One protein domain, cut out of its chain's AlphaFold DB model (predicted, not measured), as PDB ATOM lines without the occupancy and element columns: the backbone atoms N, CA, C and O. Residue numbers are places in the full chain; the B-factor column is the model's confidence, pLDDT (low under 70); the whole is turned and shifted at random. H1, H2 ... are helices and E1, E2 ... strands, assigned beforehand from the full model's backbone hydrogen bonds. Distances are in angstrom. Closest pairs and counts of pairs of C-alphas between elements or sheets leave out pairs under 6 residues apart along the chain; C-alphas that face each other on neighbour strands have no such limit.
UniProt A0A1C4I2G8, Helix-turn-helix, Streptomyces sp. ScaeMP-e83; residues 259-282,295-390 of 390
ATOM      1  N   ASP A 259     187.977 284.161 264.902       82.75
ATOM      2  CA  ASP A 259     188.191 283.995 263.458       82.75
ATOM      3  C   ASP A 259     187.989 282.551 262.948       82.75
ATOM      4  O   ASP A 259     187.565 282.388 261.808       82.75
ATOM      5  N   ILE A 260     188.145 281.516 263.789       84.50
ATOM      6  CA  ILE A 260     187.832 280.114 263.419       84.50
ATOM      7  C   ILE A 260     186.332 279.870 263.169       84.50
ATOM      8  O   ILE A 260     185.952 278.967 262.430       84.50
ATOM      9  N   LEU A 261     185.470 280.701 263.771       83.50
ATOM     10  CA  LEU A 261     184.013 280.696 263.598       83.50
ATOM     11  C   LEU A 261     183.563 281.641 262.465       83.50
ATOM     12  O   LEU A 261     182.368 281.895 262.297       83.50
ATOM     13  N   ARG A 262     184.503 282.185 261.678       82.25
ATOM     14  CA  ARG A 262     184.225 283.025 260.507       82.25
ATOM     15  C   ARG A 262     184.584 282.282 259.227       82.25
ATOM     16  O   ARG A 262     185.674 281.740 259.088       82.25
ATOM     17  N   LYS A 263     183.696 282.347 258.232       79.69
ATOM     18  CA  LYS A 263     184.009 281.876 256.877       79.69
ATOM     19  C   LYS A 263     185.133 282.727 256.287       79.69
ATOM     20  O   LYS A 263     184.961 283.929 256.086       79.69
ATOM     21  N   SER A 264     186.260 282.085 255.987       75.38
ATOM     22  CA  SER A 264     187.465 282.705 255.414       75.38
ATOM     23  C   SER A 264     187.202 283.382 254.063       75.38
ATOM     24  O   SER A 264     187.791 284.413 253.748       75.38
ATOM     25  N   SER A 265     186.275 282.835 253.274       82.44
ATOM     26  CA  SER A 265     185.700 283.480 252.094       82.44
ATOM     27  C   SER A 265     184.300 282.933 251.798       82.44
ATOM     28  O   SER A 265     183.909 281.883 252.304       82.44
ATOM     29  N   ALA A 266     183.547 283.604 250.919       77.56
ATOM     30  CA  ALA A 266     182.184 283.205 250.540       77.56
ATOM     31  C   ALA A 266     182.076 281.852 249.794       77.56
ATOM     32  O   ALA A 266     180.968 281.387 249.542       77.56
ATOM     33  N   ARG A 267     183.207 281.235 249.421       78.88
ATOM     34  CA  ARG A 267     183.294 279.881 248.836       78.88
ATOM     35  C   ARG A 267     184.323 278.991 249.550       78.88
ATOM     36  O   ARG A 267     184.662 277.932 249.035       78.88
ATOM     37  N   GLY A 268     184.862 279.442 250.684       75.56
ATOM     38  CA  GLY A 268     185.838 278.682 251.459       75.56
ATOM     39  C   GLY A 268     185.173 277.557 252.246       75.56
ATOM     40  O   GLY A 268     183.997 277.660 252.605       75.56
ATOM     41  N   ALA A 269     185.944 276.512 252.542       78.50
ATOM     42  CA  ALA A 269     185.572 275.547 253.567       78.50
ATOM     43  C   ALA A 269     185.487 276.235 254.943       78.50
ATOM     44  O   ALA A 269     186.197 277.212 255.214       78.50
ATOM     45  N   ASP A 270     184.615 275.721 255.806       83.25
ATOM     46  CA  ASP A 270     184.618 276.059 257.226       83.25
ATOM     47  C   ASP A 270     185.833 275.412 257.906       83.25
ATOM     48  O   ASP A 270     186.221 274.301 257.548       83.25
ATOM     49  N   GLN A 271     186.448 276.097 258.877       86.31
ATOM     50  CA  GLN A 271     187.606 275.540 259.594       86.31
ATOM     51  C   GLN A 271     187.208 274.413 260.557       86.31
ATOM     52  O   GLN A 271     188.016 273.532 260.831       86.31
ATOM     53  N   ILE A 272     185.969 274.450 261.061       89.94
ATOM     54  CA  ILE A 272     185.399 273.431 261.944       89.94
ATOM     55  C   ILE A 272     184.843 272.293 261.092       89.94
ATOM     56  O   ILE A 272     183.984 272.493 260.233       89.94
ATOM     57  N   TRP A 273     185.327 271.091 261.368       88.94
ATOM     58  CA  TRP A 273     185.021 269.881 260.632       88.94
ATOM     59  C   TRP A 273     183.879 269.101 261.291       88.94
ATOM     60  O   TRP A 273     183.945 268.718 262.460       88.94
ATOM     61  N   GLU A 274     182.831 268.826 260.518       80.56
ATOM     62  CA  GLU A 274     181.633 268.105 260.977       80.56
ATOM     63  C   GLU A 274     181.732 266.573 260.814       80.56
ATOM     64  O   GLU A 274     180.743 265.873 261.015       80.56
ATOM     65  N   ALA A 275     182.898 266.040 260.423       80.12
ATOM     66  CA  ALA A 275     183.152 264.601 260.251       80.12
ATOM     67  C   ALA A 275     182.174 263.858 259.311       80.12
ATOM     68  O   ALA A 275     181.891 262.675 259.499       80.12
ATOM     69  N   ARG A 276     181.651 264.539 258.280       75.88
ATOM     70  CA  ARG A 276     180.669 263.968 257.342       75.88
ATOM     71  C   ARG A 276     181.291 262.808 256.535       75.88
ATOM     72  O   ARG A 276     182.184 263.064 255.726       75.88
ATOM     73  N   PRO A 277     180.828 261.554 256.690       72.88
ATOM     74  CA  PRO A 277     181.368 260.434 255.929       72.88
ATOM     75  C   PRO A 277     180.878 260.477 254.476       72.88
ATOM     76  O   PRO A 277     179.701 260.717 254.204       72.88
ATOM     77  N   LYS A 278     181.778 260.190 253.535       79.62
ATOM     78  CA  LYS A 278     181.486 259.998 252.107       79.62
ATOM     79  C   LYS A 278     182.198 258.733 251.615       79.62
ATOM     80  O   LYS A 278     182.938 258.740 250.632       79.62
ATOM     81  N   TRP A 279     182.011 257.653 252.365       83.12
ATOM     82  CA  TRP A 279     182.688 256.377 252.170       83.12
ATOM     83  C   TRP A 279     181.704 255.299 251.718       83.12
ATOM     84  O   TRP A 279     180.567 255.236 252.182       83.12
ATOM     85  N   THR A 280     182.170 254.437 250.823       82.00
ATOM     86  CA  THR A 280     181.469 253.246 250.340       82.00
ATOM     87  C   THR A 280     182.502 252.145 250.179       82.00
ATOM     88  O   THR A 280     183.494 252.355 249.480       82.00
ATOM     89  N   ARG A 281     182.272 250.976 250.783       80.62
ATOM     90  CA  ARG A 281     183.170 249.826 250.637       80.62
ATOM     91  C   ARG A 281     183.276 249.426 249.152       80.62
ATOM     92  O   ARG A 281     182.236 249.118 248.572       80.62
ATOM     93  N   PRO A 282     184.475 249.412 248.536       80.25
ATOM     94  CA  PRO A 282     184.609 249.135 247.104       80.25
ATOM     95  C   PRO A 282     184.376 247.656 246.768       80.25
ATOM     96  O   PRO A 282     183.733 247.349 245.770       80.25
ATOM     97  N   ASP A 295     175.458 250.519 260.553       65.69
ATOM     98  CA  ASP A 295     176.172 251.544 261.316       65.69
ATOM     99  C   ASP A 295     176.153 252.888 260.565       65.69
ATOM    100  O   ASP A 295     176.183 252.938 259.333       65.69
ATOM    101  N   ILE A 296     176.062 253.984 261.317       64.56
ATOM    102  CA  ILE A 296     175.946 255.360 260.826       64.56
ATOM    103  C   ILE A 296     176.752 256.247 261.774       64.56
ATOM    104  O   ILE A 296     176.610 256.128 262.988       64.56
ATOM    105  N   ASN A 297     177.541 257.189 261.242       65.25
ATOM    106  CA  ASN A 297     178.310 258.125 262.068       65.25
ATOM    107  C   ASN A 297     177.388 258.906 263.030       65.25
ATOM    108  O   ASN A 297     176.694 259.852 262.648       65.25
ATOM    109  N   GLY A 298     177.401 258.488 264.296       66.38
ATOM    110  CA  GLY A 298     176.516 258.960 265.353       66.38
ATOM    111  C   GLY A 298     176.933 260.275 266.011       66.38
ATOM    112  O   GLY A 298     176.427 260.575 267.090       66.38
ATOM    113  N   ALA A 299     177.822 261.083 265.417       68.00
ATOM    114  CA  ALA A 299     178.253 262.357 266.010       68.00
ATOM    115  C   ALA A 299     177.069 263.299 266.321       68.00
ATOM    116  O   ALA A 299     177.081 264.016 267.321       68.00
ATOM    117  N   TYR A 300     175.993 263.242 265.530       72.25
ATOM    118  CA  TYR A 300     174.755 263.982 265.800       72.25
ATOM    119  C   TYR A 300     173.993 263.471 267.041       72.25
ATOM    120  O   TYR A 300     173.342 264.258 267.724       72.25
ATOM    121  N   LEU A 301     174.101 262.181 267.388       76.44
ATOM    122  CA  LEU A 301     173.550 261.616 268.628       76.44
ATOM    123  C   LEU A 301     174.374 262.052 269.845       76.44
ATOM    124  O   LEU A 301     173.809 262.355 270.896       76.44
ATOM    125  N   SER A 302     175.698 262.170 269.693       79.50
ATOM    126  CA  SER A 302     176.568 262.748 270.724       79.50
ATOM    127  C   SER A 302     176.174 264.179 271.085       79.50
ATOM    128  O   SER A 302     176.386 264.563 272.228       79.50
ATOM    129  N   ALA A 303     175.553 264.952 270.183       81.56
ATOM    130  CA  ALA A 303     175.097 266.313 270.472       81.56
ATOM    131  C   ALA A 303     173.979 266.366 271.526       81.56
ATOM    132  O   ALA A 303     173.988 267.257 272.375       81.56
ATOM    133  N   LEU A 304     173.093 265.362 271.571       82.00
ATOM    134  CA  LEU A 304     172.105 265.196 272.654       82.00
ATOM    135  C   LEU A 304     172.785 264.969 274.027       82.00
ATOM    136  O   LEU A 304     172.203 265.236 275.073       82.00
ATOM    137  N   LYS A 305     174.036 264.490 273.977       82.44
ATOM    138  CA  LYS A 305     175.069 264.373 275.020       82.44
ATOM    139  C   LYS A 305     175.576 265.676 275.652       82.44
ATOM    140  O   LYS A 305     176.171 265.634 276.731       82.44
ATOM    141  N   THR A 306     175.518 266.779 274.904       84.75
ATOM    142  CA  THR A 306     176.346 267.977 275.145       84.75
ATOM    143  C   THR A 306     175.619 269.076 275.900       84.75
ATOM    144  O   THR A 306     174.396 269.198 275.842       84.75
ATOM    145  N   HIS A 307     176.386 269.905 276.607       85.62
ATOM    146  CA  HIS A 307     175.861 271.136 277.181       85.62
ATOM    147  C   HIS A 307     175.595 272.166 276.074       85.62
ATOM    148  O   HIS A 307     176.260 272.186 275.041       85.62
ATOM    149  N   LEU A 308     174.620 273.051 276.291       82.75
ATOM    150  CA  LEU A 308     174.416 274.192 275.399       82.75
ATOM    151  C   LEU A 308     175.531 275.230 275.626       82.75
ATOM    152  O   LEU A 308     175.846 275.506 276.788       82.75
ATOM    153  N   PRO A 309     176.087 275.856 274.570       78.38
ATOM    154  CA  PRO A 309     177.102 276.904 274.692       78.38
ATOM    155  C   PRO A 309     176.470 278.211 275.206       78.38
ATOM    156  O   PRO A 309     176.127 279.116 274.444       78.38
ATOM    157  N   ILE A 310     176.259 278.283 276.521       77.69
ATOM    158  CA  ILE A 310     175.651 279.418 277.225       77.69
ATOM    159  C   ILE A 310     176.741 280.143 278.017       77.69
ATOM    160  O   ILE A 310     177.096 279.729 279.117       77.69
ATOM    161  N   GLY A 311     177.241 281.251 277.475       75.81
ATOM    162  CA  GLY A 311     178.242 282.076 278.143       75.81
ATOM    163  C   GLY A 311     178.978 283.004 277.185       75.81
ATOM    164  O   GLY A 311     178.529 283.263 276.067       75.81
ATOM    165  N   GLN A 312     180.125 283.495 277.645       75.81
ATOM    166  CA  GLN A 312     181.178 284.019 276.783       75.81
ATOM    167  C   GLN A 312     182.068 282.845 276.341       75.81
ATOM    168  O   GLN A 312     182.225 281.887 277.092       75.81
ATOM    169  N   LEU A 313     182.628 282.914 275.132       81.31
ATOM    170  CA  LEU A 313     183.605 281.929 274.656       81.31
ATOM    171  C   LEU A 313     184.942 282.141 275.388       81.31
ATOM    172  O   LEU A 313     185.406 283.280 275.497       81.31
ATOM    173  N   GLU A 314     185.542 281.063 275.892       81.56
ATOM    174  CA  GLU A 314     186.734 281.086 276.751       81.56
ATOM    175  C   GLU A 314     187.861 280.259 276.131       81.56
ATOM    176  O   GLU A 314     187.684 279.078 275.848       81.56
ATOM    177  N   HIS A 315     189.049 280.850 275.988       82.00
ATOM    178  CA  HIS A 315     190.219 280.122 275.506       82.00
ATOM    179  C   HIS A 315     190.923 279.374 276.646       82.00
ATOM    180  O   HIS A 315     191.497 279.998 277.538       82.00
ATOM    181  N   SER A 316     190.910 278.039 276.582       81.00
ATOM    182  CA  SER A 316     191.731 277.144 277.407       81.00
ATOM    183  C   SER A 316     192.860 276.494 276.600       81.00
ATOM    184  O   SER A 316     192.750 276.318 275.394       81.00
ATOM    185  N   THR A 317     193.932 276.076 277.268       80.69
ATOM    186  CA  THR A 317     195.036 275.300 276.673       80.69
ATOM    187  C   THR A 317     195.335 274.088 277.549       80.69
ATOM    188  O   THR A 317     195.139 274.163 278.764       80.69
ATOM    189  N   GLY A 318     195.850 273.006 276.965       77.38
ATOM    190  CA  GLY A 318     196.169 271.771 277.681       77.38
ATOM    191  C   GLY A 318     195.208 270.619 277.392       77.38
ATOM    192  O   GLY A 318     194.030 270.815 277.084       77.38
ATOM    193  N   ASN A 319     195.705 269.395 277.566       72.38
ATOM    194  CA  ASN A 319     195.037 268.149 277.163       72.38
ATOM    195  C   ASN A 319     193.947 267.666 278.143       72.38
ATOM    196  O   ASN A 319     193.848 266.478 278.447       72.38
ATOM    197  N   HIS A 320     193.131 268.586 278.669       76.75
ATOM    198  CA  HIS A 320     192.052 268.290 279.612       76.75
ATOM    199  C   HIS A 320     190.671 268.466 278.965       76.75
ATOM    200  O   HIS A 320     190.192 269.585 278.769       76.75
ATOM    201  N   HIS A 321     189.974 267.354 278.721       85.44
ATOM    202  CA  HIS A 321     188.570 267.373 278.306       85.44
ATOM    203  C   HIS A 321     187.629 267.530 279.508       85.44
ATOM    204  O   HIS A 321     187.628 266.698 280.413       85.44
ATOM    205  N   ASP A 322     186.799 268.576 279.517       86.19
ATOM    206  CA  ASP A 322     185.702 268.722 280.481       86.19
ATOM    207  C   ASP A 322     184.363 268.424 279.799       86.19
ATOM    208  O   ASP A 322     183.805 269.275 279.102       86.19
ATOM    209  N   ARG A 323     183.809 267.234 280.065       83.19
ATOM    210  CA  ARG A 323     182.497 266.792 279.556       83.19
ATOM    211  C   ARG A 323     181.342 267.749 279.906       83.19
ATOM    212  O   ARG A 323     180.272 267.607 279.316       83.19
ATOM    213  N   ARG A 324     181.498 268.675 280.863       85.38
ATOM    214  CA  ARG A 324     180.471 269.665 281.251       85.38
ATOM    215  C   ARG A 324     180.581 270.998 280.510       85.38
ATOM    216  O   ARG A 324     179.669 271.820 280.621       85.38
ATOM    217  N   ARG A 325     181.662 271.226 279.760       84.75
ATOM    218  CA  ARG A 325     181.800 272.372 278.853       84.75
ATOM    219  C   ARG A 325     181.199 272.049 277.482       84.75
ATOM    220  O   ARG A 325     180.826 270.918 277.181       84.75
ATOM    221  N   ALA A 326     181.061 273.087 276.669       87.69
ATOM    222  CA  ALA A 326     180.664 273.008 275.273       87.69
ATOM    223  C   ALA A 326     181.522 274.002 274.491       87.69
ATOM    224  O   ALA A 326     181.700 275.127 274.955       87.69
ATOM    225  N   GLY A 327     182.038 273.588 273.339       88.38
ATOM    226  CA  GLY A 327     182.980 274.381 272.557       88.38
ATOM    227  C   GLY A 327     183.448 273.655 271.299       88.38
ATOM    228  O   GLY A 327     182.825 272.684 270.844       88.38
ATOM    229  N   VAL A 328     184.551 274.144 270.743       91.00
ATOM    230  CA  VAL A 328     185.278 273.542 269.623       91.00
ATOM    231  C   VAL A 328     186.722 273.259 270.018       91.00
ATOM    232  O   VAL A 328     187.365 274.039 270.720       91.00
ATOM    233  N   HIS A 329     187.229 272.120 269.561       90.19
ATOM    234  CA  HIS A 329     188.477 271.536 270.037       90.19
ATOM    235  C   HIS A 329     189.433 271.315 268.870       90.19
ATOM    236  O   HIS A 329     189.055 270.698 267.872       90.19
ATOM    237  N   LEU A 330     190.665 271.800 269.007       91.62
ATOM    238  CA  LEU A 330     191.766 271.452 268.118       91.62
ATOM    239  C   LEU A 330     192.306 270.076 268.536       91.62
ATOM    240  O   LEU A 330     192.709 269.889 269.684       91.62
ATOM    241  N   ILE A 331     192.280 269.109 267.622       90.06
ATOM    242  CA  ILE A 331     192.816 267.759 267.842       90.06
ATOM    243  C   ILE A 331     193.747 267.361 266.703       90.06
ATOM    244  O   ILE A 331     193.570 267.819 265.573       90.06
ATOM    245  N   THR A 332     194.673 266.445 266.980       89.56
ATOM    246  CA  THR A 332     195.552 265.841 265.972       89.56
ATOM    247  C   THR A 332     195.287 264.330 265.931       89.56
ATOM    248  O   THR A 332     195.837 263.582 266.741       89.56
ATOM    249  N   PRO A 333     194.391 263.855 265.039       85.50
ATOM    250  CA  PRO A 333     194.067 262.436 264.923       85.50
ATOM    251  C   PRO A 333     195.269 261.608 264.443       85.50
ATOM    252  O   PRO A 333     196.066 262.115 263.646       85.50
ATOM    253  N   PRO A 334     195.378 260.332 264.857       84.00
ATOM    254  CA  PRO A 334     196.355 259.408 264.291       84.00
ATOM    255  C   PRO A 334     196.068 259.129 262.806       84.00
ATOM    256  O   PRO A 334     194.993 259.440 262.283       84.00
ATOM    257  N   ALA A 335     197.032 258.507 262.126       84.81
ATOM    258  CA  ALA A 335     196.802 257.952 260.797       84.81
ATOM    259  C   ALA A 335     195.717 256.859 260.855       84.81
ATOM    260  O   ALA A 335     195.645 256.092 261.813       84.81
ATOM    261  N   TRP A 336     194.875 256.788 259.825       85.62
ATOM    262  CA  TRP A 336     193.796 255.806 259.730       85.62
ATOM    263  C   TRP A 336     194.105 254.805 258.616       85.62
ATOM    264  O   TRP A 336     193.993 255.115 257.434       85.62
ATOM    265  N   GLU A 337     194.507 253.594 258.996       85.81
ATOM    266  CA  GLU A 337     194.972 252.560 258.057       85.81
ATOM    267  C   GLU A 337     193.843 251.623 257.576       85.81
ATOM    268  O   GLU A 337     194.073 250.673 256.824       85.81
ATOM    269  N   HIS A 338     192.599 251.882 257.996       83.50
ATOM    270  CA  HIS A 338     191.464 250.969 257.814       83.50
ATOM    271  C   HIS A 338     190.513 251.340 256.657       83.50
ATOM    272  O   HIS A 338     189.544 250.616 256.416       83.50
ATOM    273  N   ASP A 339     190.786 252.415 255.901       82.19
ATOM    274  CA  ASP A 339     189.903 252.958 254.844       82.19
ATOM    275  C   ASP A 339     189.493 251.953 253.751       82.19
ATOM    276  O   ASP A 339     188.461 252.125 253.103       82.19
ATOM    277  N   ALA A 340     190.259 250.879 253.536       81.88
ATOM    278  CA  ALA A 340     189.909 249.840 252.566       81.88
ATOM    279  C   ALA A 340     188.718 248.955 253.004       81.88
ATOM    280  O   ALA A 340     188.120 248.274 252.167       81.88
ATOM    281  N   TYR A 341     188.364 248.939 254.294       80.69
ATOM    282  CA  TYR A 341     187.353 248.032 254.860       80.69
ATOM    283  C   TYR A 341     186.408 248.667 255.890       80.69
ATOM    284  O   TYR A 341     185.311 248.134 256.073       80.69
ATOM    285  N   LEU A 342     186.776 249.797 256.506       80.69
ATOM    286  CA  LEU A 342     185.939 250.565 257.433       80.69
ATOM    287  C   LEU A 342     185.928 252.060 257.071       80.69
ATOM    288  O   LEU A 342     186.970 252.596 256.689       80.69
ATOM    289  N   PRO A 343     184.790 252.761 257.236       81.56
ATOM    290  CA  PRO A 343     184.741 254.206 257.076       81.56
ATOM    291  C   PRO A 343     185.539 254.892 258.187       81.56
ATOM    292  O   PRO A 343     185.386 254.567 259.365       81.56
ATOM    293  N   ASN A 344     186.341 255.888 257.824       84.81
ATOM    294  CA  ASN A 344     187.031 256.730 258.793       84.81
ATOM    295  C   ASN A 344     186.024 257.445 259.735       84.81
ATOM    296  O   ASN A 344     185.091 258.086 259.239       84.81
ATOM    297  N   PRO A 345     186.180 257.384 261.076       82.31
ATOM    298  CA  PRO A 345     185.250 258.011 262.021       82.31
ATOM    299  C   PRO A 345     185.263 259.547 261.986       82.31
ATOM    300  O   PRO A 345     184.259 260.164 262.350       82.31
ATOM    301  N   ILE A 346     186.342 260.181 261.499       86.31
ATOM    302  CA  ILE A 346     186.341 261.615 261.159       86.31
ATOM    303  C   ILE A 346     185.887 261.887 259.716       86.31
ATOM    304  O   ILE A 346     185.965 263.023 259.263       86.31
ATOM    305  N   GLY A 347     185.380 260.894 258.987       85.38
ATOM    306  CA  GLY A 347     185.000 261.028 257.582       85.38
ATOM    307  C   GLY A 347     186.200 261.234 256.650       85.38
ATOM    308  O   GLY A 347     187.360 261.121 257.044       85.38
ATOM    309  N   ASN A 348     185.917 261.523 255.381       81.62
ATOM    310  CA  ASN A 348     186.940 261.633 254.343       81.62
ATOM    311  C   ASN A 348     187.656 262.994 254.441       81.62
ATOM    312  O   ASN A 348     187.096 264.006 254.017       81.62
ATOM    313  N   ARG A 349     188.887 263.022 254.964       84.12
ATOM    314  CA  ARG A 349     189.791 264.183 254.875       84.12
ATOM    315  C   ARG A 349     190.806 263.986 253.757       84.12
ATOM    316  O   ARG A 349     191.422 262.928 253.685       84.12
ATOM    317  N   ASP A 350     191.032 265.030 252.965       81.06
ATOM    318  CA  ASP A 350     192.106 265.055 251.962       81.06
ATOM    319  C   ASP A 350     193.473 265.415 252.585       81.06
ATOM    320  O   ASP A 350     194.516 264.955 252.124       81.06
ATOM    321  N   GLU A 351     193.476 266.219 253.657       82.81
ATOM    322  CA  GLU A 351     194.682 266.703 254.345       82.81
ATOM    323  C   GLU A 351     194.814 266.083 255.755       82.81
ATOM    324  O   GLU A 351     193.847 266.134 256.525       82.81
ATOM    325  N   PRO A 352     195.984 265.521 256.132       84.56
ATOM    326  CA  PRO A 352     196.253 264.996 257.474       84.56
ATOM    327  C   PRO A 352     196.611 266.108 258.483       84.56
ATOM    328  O   PRO A 352     196.663 267.288 258.144       84.56
ATOM    329  N   GLY A 353     196.895 265.733 259.735       87.25
ATOM    330  CA  GLY A 353     197.338 266.664 260.782       87.25
ATOM    331  C   GLY A 353     196.191 267.345 261.545       87.25
ATOM    332  O   GLY A 353     195.053 266.859 261.477       87.25
ATOM    333  N   PRO A 354     196.470 268.439 262.283       90.31
ATOM    334  CA  PRO A 354     195.510 269.074 263.184       90.31
ATOM    335  C   PRO A 354     194.211 269.507 262.493       90.31
ATOM    336  O   PRO A 354     194.219 269.927 261.336       90.31
ATOM    337  N   LEU A 355     193.089 269.437 263.209       91.00
ATOM    338  CA  LEU A 355     191.809 270.003 262.776       91.00
ATOM    339  C   LEU A 355     190.939 270.445 263.953       91.00
ATOM    340  O   LEU A 355     191.041 269.920 265.061       91.00
ATOM    341  N   TRP A 356     190.010 271.351 263.668       92.31
ATOM    342  CA  TRP A 356     188.948 271.722 264.592       92.31
ATOM    343  C   TRP A 356     187.769 270.766 264.491       92.31
ATOM    344  O   TRP A 356     187.214 270.579 263.410       92.31
ATOM    345  N   VAL A 357     187.326 270.230 265.623       91.50
ATOM    346  CA  VAL A 357     186.099 269.436 265.730       91.50
ATOM    347  C   VAL A 357     185.138 270.030 266.757       91.50
ATOM    348  O   VAL A 357     185.523 270.791 267.645       91.50
ATOM    349  N   THR A 358     183.863 269.668 266.645       90.56
ATOM    350  CA  THR A 358     182.846 270.018 267.647       90.56
ATOM    351  C   THR A 358     182.909 269.063 268.848       90.56
ATOM    352  O   THR A 358     183.276 267.900 268.684       90.56
ATOM    353  N   GLU A 359     182.510 269.506 270.046       89.81
ATOM    354  CA  GLU A 359     182.371 268.637 271.237       89.81
ATOM    355  C   GLU A 359     181.590 267.313 270.976       89.81
ATOM    356  O   GLU A 359     182.048 266.248 271.399       89.81
ATOM    357  N   PRO A 360     180.467 267.290 270.222       88.94
ATOM    358  CA  PRO A 360     179.819 266.044 269.791       88.94
ATOM    359  C   PRO A 360     180.738 265.075 269.026       88.94
ATOM    360  O   PRO A 360     180.700 263.864 269.261       88.94
ATOM    361  N   THR A 361     181.574 265.601 268.128       88.62
ATOM    362  CA  THR A 361     182.556 264.826 267.356       88.62
ATOM    363  C   THR A 361     183.677 264.320 268.262       88.62
ATOM    364  O   THR A 361     183.989 263.132 268.223       88.62
ATOM    365  N   LEU A 362     184.236 265.172 269.131       89.31
ATOM    366  CA  LEU A 362     185.270 264.776 270.093       89.31
ATOM    367  C   LEU A 362     184.780 263.637 271.000       89.31
ATOM    368  O   LEU A 362     185.461 262.625 271.144       89.31
ATOM    369  N   ARG A 363     183.559 263.740 271.534       87.50
ATOM    370  CA  ARG A 363     182.933 262.679 272.339       87.50
ATOM    371  C   ARG A 363     182.732 261.363 271.591       87.50
ATOM    372  O   ARG A 363     182.853 260.310 272.212       87.50
ATOM    373  N   LEU A 364     182.418 261.399 270.291       85.69
ATOM    374  CA  LEU A 364     182.357 260.180 269.477       85.69
ATOM    375  C   LEU A 364     183.742 259.525 269.399       85.69
ATOM    376  O   LEU A 364     183.863 258.333 269.663       85.69
ATOM    377  N   LEU A 365     184.778 260.305 269.089       86.81
ATOM    378  CA  LEU A 365     186.146 259.801 268.958       86.81
ATOM    379  C   LEU A 365     186.678 259.247 270.287       86.81
ATOM    380  O   LEU A 365     187.196 258.136 270.307       86.81
ATOM    381  N   LEU A 366     186.452 259.952 271.402       85.81
ATOM    382  CA  LEU A 366     186.802 259.483 272.747       85.81
ATOM    383  C   LEU A 366     186.087 258.171 273.112       85.81
ATOM    384  O   LEU A 366     186.707 257.286 273.703       85.81
ATOM    385  N   ARG A 367     184.809 258.008 272.728       83.00
ATOM    386  CA  ARG A 367     184.071 256.744 272.905       83.00
ATOM    387  C   ARG A 367     184.688 255.614 272.079       83.00
ATOM    388  O   ARG A 367     184.837 254.518 272.606       83.00
ATOM    389  N   LEU A 368     185.044 255.872 270.820       80.44
ATOM    390  CA  LEU A 368     185.648 254.878 269.923       80.44
ATOM    391  C   LEU A 368     187.071 254.482 270.349       80.44
ATOM    392  O   LEU A 368     187.438 253.325 270.194       80.44
ATOM    393  N   SER A 369     187.840 255.390 270.962       79.69
ATOM    394  CA  SER A 369     189.113 255.058 271.624       79.69
ATOM    395  C   SER A 369     188.950 254.390 273.000       79.69
ATOM    396  O   SER A 369     189.941 254.088 273.662       79.69
ATOM    397  N   GLY A 370     187.715 254.202 273.474       76.06
ATOM    398  CA  GLY A 370     187.425 253.556 274.751       76.06
ATOM    399  C   GLY A 370     187.633 252.035 274.700       76.06
ATOM    400  O   GLY A 370     187.461 251.422 273.645       76.06
ATOM    401  N   PRO A 371     187.930 251.382 275.842       70.25
ATOM    402  CA  PRO A 371     188.272 249.956 275.889       70.25
ATOM    403  C   PRO A 371     187.163 249.036 275.352       70.25
ATOM    404  O   PRO A 371     187.456 247.957 274.849       70.25
ATOM    405  N   SER A 372     185.899 249.471 275.393       66.81
ATOM    406  CA  SER A 372     184.747 248.740 274.840       66.81
ATOM    407  C   SER A 372     184.734 248.628 273.307       66.81
ATOM    408  O   SER A 372     183.929 247.868 272.774       66.81
ATOM    409  N   TYR A 373     185.575 249.394 272.601       64.56
ATOM    410  CA  TYR A 373     185.627 249.484 271.133       64.56
ATOM    411  C   TYR A 373     187.057 249.350 270.576       64.56
ATOM    412  O   TYR A 373     187.286 249.631 269.402       64.56
ATOM    413  N   GLY A 374     188.019 248.953 271.415       48.28
ATOM    414  CA  GLY A 374     189.449 249.116 271.153       48.28
ATOM    415  C   GLY A 374     189.976 248.414 269.896       48.28
ATOM    416  O   GLY A 374     190.236 247.212 269.911       48.28
ATOM    417  N   ALA A 375     190.249 249.206 268.859       42.78
ATOM    418  CA  ALA A 375     191.478 249.050 268.083       42.78
ATOM    419  C   ALA A 375     192.671 249.587 268.906       42.78
ATOM    420  O   ALA A 375     192.466 250.312 269.884       42.78
ATOM    421  N   ASP A 376     193.903 249.219 268.541       39.53
ATOM    422  CA  ASP A 376     195.097 249.475 269.361       39.53
ATOM    423  C   ASP A 376     195.255 250.946 269.782       39.53
ATOM    424  O   ASP A 376     195.129 251.877 268.985       39.53
ATOM    425  N   SER A 377     195.538 251.150 271.072       38.81
ATOM    426  CA  SER A 377     195.369 252.432 271.757       38.81
ATOM    427  C   SER A 377     196.468 253.457 271.446       38.81
ATOM    428  O   SER A 377     197.285 253.794 272.306       38.81
ATOM    429  N   GLN A 378     196.461 254.008 270.233       42.78
ATOM    430  CA  GLN A 378     197.098 255.293 269.953       42.78
ATOM    431  C   GLN A 378     196.197 256.415 270.485       42.78
ATOM    432  O   GLN A 378     195.133 256.703 269.937       42.78
ATOM    433  N   SER A 379     196.605 257.021 271.601       46.56
ATOM    434  CA  SER A 379     195.837 258.064 272.283       46.56
ATOM    435  C   SER A 379     195.603 259.280 271.384       46.56
ATOM    436  O   SER A 379     196.561 259.869 270.883       46.56
ATOM    437  N   LEU A 380     194.343 259.705 271.257       50.38
ATOM    438  CA  LEU A 380     193.976 260.976 270.634       50.38
ATOM    439  C   LEU A 380     194.576 262.140 271.430       50.38
ATOM    440  O   LEU A 380     194.062 262.515 272.485       50.38
ATOM    441  N   ALA A 381     195.657 262.714 270.909       48.22
ATOM    442  CA  ALA A 381     196.233 263.931 271.448       48.22
ATOM    443  C   ALA A 381     195.360 265.140 271.066       48.22
ATOM    444  O   ALA A 381     195.119 265.427 269.888       48.22
ATOM    445  N   VAL A 382     194.914 265.869 272.089       52.44
ATOM    446  CA  VAL A 382     194.734 267.321 271.969       52.44
ATOM    447  C   VAL A 382     196.136 267.921 271.772       52.44
ATOM    448  O   VAL A 382     197.123 267.343 272.229       52.44
ATOM    449  N   ASP A 383     196.245 269.006 271.009       43.56
ATOM    450  CA  ASP A 383     197.544 269.538 270.585       43.56
ATOM    451  C   ASP A 383     197.948 270.770 271.411       43.56
ATOM    452  O   ASP A 383     197.330 271.829 271.310       43.56
ATOM    453  N   ASP A 384     199.001 270.642 272.225       42.66
ATOM    454  CA  ASP A 384     199.561 271.744 273.024       42.66
ATOM    455  C   ASP A 384     200.362 272.767 272.189       42.66
ATOM    456  O   ASP A 384     200.705 273.841 272.688       42.66
ATOM    457  N   SER A 385     200.732 272.443 270.941       36.16
ATOM    458  CA  SER A 385     201.751 273.199 270.189       36.16
ATOM    459  C   SER A 385     201.228 274.443 269.461       36.16
ATOM    460  O   SER A 385     202.017 275.307 269.057       36.16
ATOM    461  N   HIS A 386     199.908 274.580 269.331       34.22
ATOM    462  CA  HIS A 386     199.261 275.719 268.687       34.22
ATOM    463  C   HIS A 386     198.178 276.336 269.581       34.22
ATOM    464  O   HIS A 386     197.451 275.621 270.263       34.22
ATOM    465  N   PRO A 387     198.047 277.677 269.596       30.62
ATOM    466  CA  PRO A 387     197.021 278.330 270.393       30.62
ATOM    467  C   PRO A 387     195.618 278.049 269.841       30.62
ATOM    468  O   PRO A 387     195.446 277.806 268.643       30.62
ATOM    469  N   ASN A 388     194.636 278.294 270.711       38.94
ATOM    470  CA  ASN A 388     193.186 278.257 270.531       38.94
ATOM    471  C   ASN A 388     192.515 276.905 270.881       38.94
ATOM    472  O   ASN A 388     192.686 275.890 270.216       38.94
ATOM    473  N   VAL A 389     191.621 276.992 271.867       46.03
ATOM    474  CA  VAL A 389     190.372 276.235 272.104       46.03
ATOM    475  C   VAL A 389     189.309 277.316 272.358       46.03
ATOM    476  O   VAL A 389     189.701 278.407 272.784       46.03
ATOM    477  N   ILE A 390     188.021 277.097 272.056       43.91
ATOM    478  CA  ILE A 390     186.971 278.145 272.105       43.91
ATOM    479  C   ILE A 390     185.617 277.593 272.568       43.91
ATOM    480  O   ILE A 390     185.235 276.516 272.060       43.91
TER     481      ILE A 390
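What this domain is: This is residues 259 to 282 and 295 to 390 of the 390 residues of the protein "Helix-turn-helix" of Streptomyces sp. ScaeMP-e83 (UniProt A0A1C4I2G8). Little regular structure: long loops gather round a small core, where the two-stranded antiparallel hairpin of E1 and E2 adjoins helix H2, and short H1 packs across H2. Residues 264 to 269 and 371 to 376 stick out. The printed part has 120 residues, 25 in named elements, ordered H1, E1, E2, H2; the class is mixed, helices and strands. It is compact, with a radius of gyration of the C-alphas of 14.7 A and spans of 44 by 37 by 30 A.

Where its parts are: E1, residues 328 to 332, spans 13.3 A from (185.278, 273.542, 269.623). E2 is residues 355 to 358. H2, residues 359 to 368, spans 14.2 A to (185.648, 254.878, 269.923). H1 is residues 299 to 304.

How they stand to each other: In the hairpin, N 329 and O 357 are 2.9 A apart, within hydrogen-bond range. H2 follows E2 by a tight link. H1 and H2 touch, closest at C-alphas of Ser 302 and Pro 360, 4.7 A, at a steep tilt of 66 degrees, opposite ways. Every O i to N i+4 pair is within hydrogen-bond range in H2, 1 of 2 in H1.

The domain as a whole: Residues 283 to 294 are not printed; C-alphas 282 and 295 are 16.7 A apart. The links H1 to E1 and E1 to E2 are long. pLDDT is under 70 at residues 295 to 299 and 372 to 390.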